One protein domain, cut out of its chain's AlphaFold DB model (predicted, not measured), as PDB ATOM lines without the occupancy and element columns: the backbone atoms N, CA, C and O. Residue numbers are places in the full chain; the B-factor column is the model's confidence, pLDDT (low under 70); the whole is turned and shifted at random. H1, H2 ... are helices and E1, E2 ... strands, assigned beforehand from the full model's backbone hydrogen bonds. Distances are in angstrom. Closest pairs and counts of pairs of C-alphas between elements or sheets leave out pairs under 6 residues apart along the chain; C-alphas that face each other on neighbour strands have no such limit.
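What this domain is: This is residues 640 to 698 of the 770 residues of the protein "Peptidase S74 domain-containing protein" of Herpetosiphon aurantiacus (strain ATCC 23779 / DSM 785 / 114-95) (UniProt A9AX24). Three short helices, H1, H2 and H3, gather loosely toward one end of an elongated shape, and the hairpin of strands E1 and E2 with its connecting loop reaches to the other end. You will find 59 printed residues, with three named helices and two named strands in the order H1, E1, E2, H2, H3; the sheet is E1 - E2, antiparallel, and the class is mostly helix. The whole is only just compact, close to loose, with a radius of gyration of the C-alphas of 12.4 A and spans of 40 by 22 by 17 A.

How they stand to each other: Start at H1, residues 641 to 650, and look across to H2, residues 672 to 679: they only just touch, with 3 pairs of C-alphas within 8 A, the closest being those of Gln 647 and Ala 678, 6.2 A apart. They run opposite ways at a shallow tilt of 34.9 degrees, only just short of steep. Next compare E1, residues 654 to 656, with E2, residues 667 to 669: this hairpin is antiparallel, at 149 degrees between directions, with N 654 and O 669 within hydrogen-bond range at 3.0 A and N 656 and O 667 at 2.9 A. H3, residues 690 to 698, is close to but not clearly touching H1; their closest C-alphas are those of Val 644 and Val 696, 6.9 A apart. H2 and H3 are near each other, with 6 pairs of C-alphas within 10 A. E1 and E2 are both apart from H3. In H1, H2 and H3 every O i to N i+4 pair is within hydrogen-bond range.

Where its parts are: Find C-alpha 641 at (90.347, 90.308, 155.292); from there H1 runs 14.2 A to C-alpha 650. H2 spans 10.5 A, and H3 runs 12.1 A to C-alpha 698 at (95.669, 84.466, 159.233).

The domain as a whole: The two C-alphas farthest apart are those of Asp 640 and Gly 662, 40.2 A. The printed part has no cut, no link is long, and no printed residue is under 70 in pLDDT.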
ATOM      1  N   ASP A 640      92.311  93.323 152.238       92.81
ATOM      2  CA  ASP A 640      90.958  93.208 152.796       92.81
ATOM      3  C   ASP A 640      90.740  91.787 153.363       92.81
ATOM      4  O   ASP A 640      90.721  90.823 152.589       92.81
ATOM      5  N   PRO A 641      90.566  91.620 154.691       93.06
ATOM      6  CA  PRO A 641      90.347  90.308 155.292       93.06
ATOM      7  C   PRO A 641      89.037  89.637 154.864       93.06
ATOM      8  O   PRO A 641      88.969  88.410 154.877       93.06
ATOM      9  N   GLN A 642      88.003  90.404 154.491       92.06
ATOM     10  CA  GLN A 642      86.727  89.827 154.063       92.06
ATOM     11  C   GLN A 642      86.850  89.233 152.659       92.06
ATOM     12  O   GLN A 642      86.495  88.075 152.461       92.06
ATOM     13  N   ALA A 643      87.456  89.965 151.718       92.62
ATOM     14  CA  ALA A 643      87.744  89.441 150.384       92.62
ATOM     15  C   ALA A 643      88.612  88.167 150.431       92.62
ATOM     16  O   ALA A 643      88.340  87.215 149.701       92.62
ATOM     17  N   VAL A 644      89.611  88.107 151.326       94.19
ATOM     18  CA  VAL A 644      90.425  86.891 151.514       94.19
ATOM     19  C   VAL A 644      89.626  85.752 152.149       94.19
ATOM     20  O   VAL A 644      89.806  84.609 151.735       94.19
ATOM     21  N   LEU A 645      88.725  86.018 153.105       94.19
ATOM     22  CA  LEU A 645      87.823  84.989 153.637       94.19
ATOM     23  C   LEU A 645      86.904  84.429 152.542       94.19
ATOM     24  O   LEU A 645      86.779  83.213 152.429       94.19
ATOM     25  N   ASP A 646      86.295  85.292 151.730       93.19
ATOM     26  CA  ASP A 646      85.368  84.888 150.668       93.19
ATOM     27  C   ASP A 646      86.093  84.060 149.589       93.19
ATOM     28  O   ASP A 646      85.591  83.026 149.143       93.19
ATOM     29  N   GLN A 647      87.321  84.450 149.227       94.19
ATOM     30  CA  GLN A 647      88.200  83.660 148.360       94.19
ATOM     31  C   GLN A 647      88.596  82.319 149.002       94.19
ATOM     32  O   GLN A 647      88.487  81.278 148.353       94.19
ATOM     33  N   LEU A 648      88.993  82.306 150.277       92.56
ATOM     34  CA  LEU A 648      89.369  81.091 151.013       92.56
ATOM     35  C   LEU A 648      88.188  80.122 151.197       92.56
ATOM     36  O   LEU A 648      88.387  78.910 151.194       92.56
ATOM     37  N   ALA A 649      86.961  80.634 151.297       91.62
ATOM     38  CA  ALA A 649      85.736  79.838 151.303       91.62
ATOM     39  C   ALA A 649      85.372  79.275 149.914       91.62
ATOM     40  O   ALA A 649      84.584  78.332 149.826       91.62
ATOM     41  N   SER A 650      85.935  79.832 148.834       90.75
ATOM     42  CA  SER A 650      85.680  79.399 147.454       90.75
ATOM     43  C   SER A 650      86.614  78.284 146.959       90.75
ATOM     44  O   SER A 650      86.231  77.540 146.053       90.75
ATOM     45  N   ILE A 651      87.816  78.134 147.537       93.31
ATOM     46  CA  ILE A 651      88.795  77.141 147.065       93.31
ATOM     47  C   ILE A 651      88.526  75.729 147.619       93.31
ATOM     48  O   ILE A 651      88.191  75.575 148.798       93.31
ATOM     49  N   PRO A 652      88.725  74.656 146.828       92.56
ATOM     50  CA  PRO A 652      88.553  73.294 147.326       92.56
ATOM     51  C   PRO A 652      89.694  72.873 148.265       92.56
ATOM     52  O   PRO A 652      90.790  72.552 147.815       92.56
ATOM     53  N   VAL A 653      89.434  72.771 149.571       92.06
ATOM     54  CA  VAL A 653      90.331  72.059 150.501       92.06
ATOM     55  C   VAL A 653      90.004  70.566 150.451       92.06
ATOM     56  O   VAL A 653      88.907  70.150 150.822       92.06
ATOM     57  N   GLN A 654      90.946  69.746 149.980       92.56
ATOM     58  CA  GLN A 654      90.731  68.317 149.731       92.56
ATOM     59  C   GLN A 654      91.749  67.441 150.466       92.56
ATOM     60  O   GLN A 654      92.851  67.880 150.787       92.56
ATOM     61  N   ALA A 655      91.393  66.175 150.700       92.69
ATOM     62  CA  ALA A 655      92.329  65.160 151.175       92.69
ATOM     63  C   ALA A 655      92.918  64.377 149.989       92.69
ATOM     64  O   ALA A 655      92.176  63.808 149.183       92.69
ATOM     65  N   TRP A 656      94.243  64.280 149.909       92.31
ATOM     66  CA  TRP A 656      94.971  63.727 148.759       92.31
ATOM     67  C   TRP A 656      96.194  62.892 149.188       92.31
ATOM     68  O   TRP A 656      96.460  62.721 150.376       92.31
ATOM     69  N   SER A 657      96.892  62.297 148.219       90.19
ATOM     70  CA  SER A 657      98.119  61.501 148.396       90.19
ATOM     71  C   SER A 657      99.084  61.847 147.262       90.19
ATOM     72  O   SER A 657      98.623  62.058 146.140       90.19
ATOM     73  N   TYR A 658     100.396  61.883 147.508       87.44
ATOM     74  CA  TYR A 658     101.358  62.011 146.410       87.44
ATOM     75  C   TYR A 658     101.421  60.710 145.595       87.44
ATOM     76  O   TYR A 658     101.432  59.621 146.160       87.44
ATOM     77  N   ASN A 659     101.531  60.809 144.266       85.38
ATOM     78  CA  ASN A 659     101.612  59.640 143.368       85.38
ATOM     79  C   ASN A 659     102.853  58.752 143.609       85.38
ATOM     80  O   ASN A 659     102.885  57.603 143.175       85.38
ATOM     81  N   SER A 660     103.880  59.294 144.266       79.06
ATOM     82  CA  SER A 660     105.106  58.601 144.679       79.06
ATOM     83  C   SER A 660     105.014  57.946 146.064       79.06
ATOM     84  O   SER A 660     105.949  57.264 146.475       79.06
ATOM     85  N   GLU A 661     103.921  58.163 146.797       77.38
ATOM     86  CA  GLU A 661     103.668  57.583 148.116       77.38
ATOM     87  C   GLU A 661     102.605  56.482 148.035       77.38
ATOM     88  O   GLU A 661     101.774  56.437 147.127       77.38
ATOM     89  N   GLY A 662     102.594  55.574 149.012       81.88
ATOM     90  CA  GLY A 662     101.505  54.609 149.134       81.88
ATOM     91  C   GLY A 662     100.199  55.314 149.508       81.88
ATOM     92  O   GLY A 662     100.191  56.126 150.426       81.88
ATOM     93  N   ALA A 663      99.079  54.950 148.876       88.19
ATOM     94  CA  ALA A 663      97.766  55.597 149.052       88.19
ATOM     95  C   ALA A 663      97.191  55.593 150.493       88.19
ATOM     96  O   ALA A 663      96.155  56.207 150.750       88.19
ATOM     97  N   ALA A 664      97.846  54.909 151.436       90.56
ATOM     98  CA  ALA A 664      97.568  54.995 152.869       90.56
ATOM     99  C   ALA A 664      98.094  56.294 153.517       90.56
ATOM    100  O   ALA A 664      97.582  56.697 154.560       90.56
ATOM    101  N   VAL A 665      99.089  56.959 152.916       88.19
ATOM    102  CA  VAL A 665      99.552  58.292 153.328       88.19
ATOM    103  C   VAL A 665      98.560  59.323 152.795       88.19
ATOM    104  O   VAL A 665      98.239  59.330 151.604       88.19
ATOM    105  N   ARG A 666      98.027  60.164 153.685       92.75
ATOM    106  CA  ARG A 666      96.973  61.137 153.378       92.75
ATOM    107  C   ARG A 666      97.366  62.513 153.897       92.75
ATOM    108  O   ARG A 666      97.607  62.676 155.090       92.75
ATOM    109  N   HIS A 667      97.359  63.483 152.995       91.38
ATOM    110  CA  HIS A 667      97.578  64.904 153.257       91.38
ATOM    111  C   HIS A 667      96.260  65.663 153.071       91.38
ATOM    112  O   HIS A 667      95.298  65.113 152.523       91.38
ATOM    113  N   ILE A 668      96.195  66.918 153.517       93.56
ATOM    114  CA  ILE A 668      95.026  67.789 153.342       93.56
ATOM    115  C   ILE A 668      95.460  69.215 152.990       93.56
ATOM    116  O   ILE A 668      96.403  69.739 153.576       93.56
ATOM    117  N   GLY A 669      94.770  69.834 152.033       92.69
ATOM    118  CA  GLY A 669      95.019  71.206 151.587       92.69
ATOM    119  C   GLY A 669      94.352  71.506 150.239       92.69
ATOM    120  O   GLY A 669      93.767  70.597 149.641       92.69
ATOM    121  N   PRO A 670      94.419  72.755 149.751       93.88
ATOM    122  CA  PRO A 670      94.102  73.076 148.362       93.88
ATOM    123  C   PRO A 670      95.178  72.537 147.406       93.88
ATOM    124  O   PRO A 670      96.273  72.164 147.839       93.88
ATOM    125  N   THR A 671      94.894  72.520 146.101       93.75
ATOM    126  CA  THR A 671      95.958  72.367 145.095       93.75
ATOM    127  C   THR A 671      96.704  73.693 144.913       93.75
ATOM    128  O   THR A 671      96.170  74.764 145.208       93.75
ATOM    129  N   ALA A 672      97.939  73.637 144.408       92.25
ATOM    130  CA  ALA A 672      98.696  74.848 144.093       92.25
ATOM    131  C   ALA A 672      98.022  75.673 142.987       92.25
ATOM    132  O   ALA A 672      98.016  76.899 143.060       92.25
ATOM    133  N   GLN A 673      97.377  75.006 142.027       94.31
ATOM    134  CA  GLN A 673      96.640  75.644 140.942       94.31
ATOM    135  C   GLN A 673      95.434  76.433 141.470       94.31
ATOM    136  O   GLN A 673      95.270  77.598 141.111       94.31
ATOM    137  N   ASP A 674      94.628  75.836 142.357       94.00
ATOM    138  CA  ASP A 674      93.466  76.505 142.962       94.00
ATOM    139  C   ASP A 674      93.897  77.688 143.849       94.00
ATOM    140  O   ASP A 674      93.299  78.762 143.800       94.00
ATOM    141  N   PHE A 675      94.965  77.511 144.637       95.00
ATOM    142  CA  PHE A 675      95.508  78.552 145.515       95.00
ATOM    143  C   PHE A 675      96.080  79.736 144.717       95.00
ATOM    144  O   PHE A 675      95.749  80.891 144.995       95.00
ATOM    145  N   TYR A 676      96.889  79.462 143.689       93.31
ATOM    146  CA  TYR A 676      97.464  80.489 142.819       93.31
ATOM    147  C   TYR A 676      96.376  81.226 142.024       93.31
ATOM    148  O   TYR A 676      96.424  82.449 141.907       93.31
ATOM    149  N   ALA A 677      95.351  80.516 141.536       93.88
ATOM    150  CA  ALA A 677      94.223  81.124 140.828       93.88
ATOM    151  C   ALA A 677      93.357  82.034 141.720       93.88
ATOM    152  O   ALA A 677      92.794  83.009 141.218       93.88
ATOM    153  N   ALA A 678      93.248  81.741 143.020       93.44
ATOM    154  CA  ALA A 678      92.482  82.553 143.965       93.44
ATOM    155  C   ALA A 678      93.245  83.795 144.459       93.44
ATOM    156  O   ALA A 678      92.661  84.876 144.524       93.44
ATOM    157  N   PHE A 679      94.533  83.654 144.802       93.19
ATOM    158  CA  PHE A 679      95.292  84.701 145.506       93.19
ATOM    159  C   PHE A 679      96.433  85.337 144.697       93.19
ATOM    160  O   PHE A 679      96.888  86.421 145.057       93.19
ATOM    161  N   GLY A 680      96.923  84.690 143.634       91.88
ATOM    162  CA  GLY A 680      98.076  85.168 142.856       91.88
ATOM    163  C   GLY A 680      99.400  85.211 143.633       91.88
ATOM    164  O   GLY A 680     100.287  85.986 143.278       91.88
ATOM    165  N   LEU A 681      99.521  84.422 144.708       91.94
ATOM    166  CA  LEU A 681     100.707  84.337 145.568       91.94
ATOM    167  C   LEU A 681     101.576  83.128 145.194       91.94
ATOM    168  O   LEU A 681     101.050  82.067 144.861       91.94
ATOM    169  N   GLY A 682     102.897  83.288 145.291       85.31
ATOM    170  CA  GLY A 682     103.896  82.311 144.847       85.31
ATOM    171  C   GLY A 682     104.551  82.673 143.505       85.31
ATOM    172  O   GLY A 682     104.233  83.686 142.882       85.31
ATOM    173  N   THR A 683     105.505  81.850 143.062       82.12
ATOM    174  CA  THR A 683     106.266  82.052 141.810       82.12
ATOM    175  C   THR A 683     105.686  81.314 140.602       82.12
ATOM    176  O   THR A 683     106.002  81.672 139.469       82.12
ATOM    177  N   ASP A 684     104.863  80.288 140.824       84.62
ATOM    178  CA  ASP A 684     104.236  79.462 139.790       84.62
ATOM    179  C   ASP A 684     102.938  78.804 140.299       84.62
ATOM    180  O   ASP A 684     102.585  78.919 141.471       84.62
ATOM    181  N   ASP A 685     102.234  78.094 139.411       89.88
ATOM    182  CA  ASP A 685     100.957  77.427 139.687       89.88
ATOM    183  C   ASP A 685     101.089  76.050 140.373       89.88
ATOM    184  O   ASP A 685     100.114  75.304 140.436       89.88
ATOM    185  N   ARG A 686     102.284  75.655 140.831       89.38
ATOM    186  CA  ARG A 686     102.626  74.267 141.227       89.38
ATOM    187  C   ARG A 686     103.160  74.148 142.645       89.38
ATOM    188  O   ARG A 686     103.084  73.060 143.218       89.38
ATOM    189  N   HIS A 687     103.647  75.242 143.217       86.94
ATOM    190  CA  HIS A 687     104.195  75.289 144.566       86.94
ATOM    191  C   HIS A 687     103.448  76.317 145.425       86.94
ATOM    192  O   HIS A 687     103.324  77.477 145.053       86.94
ATOM    193  N   ILE A 688     102.998  75.902 146.613       89.50
ATOM    194  CA  ILE A 688     102.490  76.819 147.643       89.50
ATOM    195  C   ILE A 688     103.617  77.048 148.651       89.50
ATOM    196  O   ILE A 688     104.075  76.098 149.290       89.50
ATOM    197  N   ALA A 689     104.060  78.294 148.823       86.69
ATOM    198  CA  ALA A 689     104.977  78.632 149.905       86.69
ATOM    199  C   ALA A 689     104.224  78.621 151.245       86.69
ATOM    200  O   ALA A 689     103.139  79.190 151.364       86.69
ATOM    201  N   THR A 690     104.805  78.011 152.281       87.75
ATOM    202  CA  THR A 690     104.153  77.907 153.603       87.75
ATOM    203  C   THR A 690     103.818  79.275 154.196       87.75
ATOM    204  O   THR A 690     102.735  79.446 154.735       87.75
ATOM    205  N   VAL A 691     104.681  80.277 153.993       88.75
ATOM    206  CA  VAL A 691     104.439  81.663 154.432       88.75
ATOM    207  C   VAL A 691     103.221  82.320 153.763       88.75
ATOM    208  O   VAL A 691     102.554  83.133 154.403       88.75
ATOM    209  N   ASP A 692     102.894  81.950 152.522       92.56
ATOM    210  CA  ASP A 692     101.734  82.489 151.803       92.56
ATOM    211  C   ASP A 692     100.445  81.793 152.262       92.56
ATOM    212  O   ASP A 692      99.438  82.457 152.504       92.56
ATOM    213  N   ALA A 693     100.491  80.471 152.470       91.50
ATOM    214  CA  ALA A 693      99.384  79.713 153.055       91.50
ATOM    215  C   ALA A 693      99.061  80.175 154.489       91.50
ATOM    216  O   ALA A 693      97.896  80.420 154.805       91.50
ATOM    217  N   ASP A 694     100.085  80.357 155.331       91.75
ATOM    218  CA  ASP A 694      99.949  80.890 156.691       91.75
ATOM    219  C   ASP A 694      99.391  82.325 156.670       91.75
ATOM    220  O   ASP A 694      98.502  82.666 157.452       91.75
ATOM    221  N   GLY A 695      99.873  83.169 155.747       92.56
ATOM    222  CA  GLY A 695      99.402  84.544 155.570       92.56
ATOM    223  C   GLY A 695      97.926  84.625 155.172       92.56
ATOM    224  O   GLY A 695      97.161  85.364 155.797       92.56
ATOM    225  N   VAL A 696      97.508  83.822 154.189       94.75
ATOM    226  CA  VAL A 696      96.103  83.686 153.769       94.75
ATOM    227  C   VAL A 696      95.234  83.152 154.907       94.75
ATOM    228  O   VAL A 696      94.161  83.700 155.157       94.75
ATOM    229  N   ALA A 697      95.689  82.135 155.644       93.31
ATOM    230  CA  ALA A 697      94.942  81.580 156.771       93.31
ATOM    231  C   ALA A 697      94.732  82.617 157.891       93.31
ATOM    232  O   ALA A 697      93.623  82.752 158.411       93.31
ATOM    233  N   LEU A 698      95.763  83.397 158.233       94.38
ATOM    234  CA  LEU A 698      95.669  84.466 159.233       94.38
ATOM    235  C   LEU A 698      94.749  85.612 158.784       94.38
ATOM    236  O   LEU A 698      93.960  86.107 159.592       94.38
TER     237      LEU A 698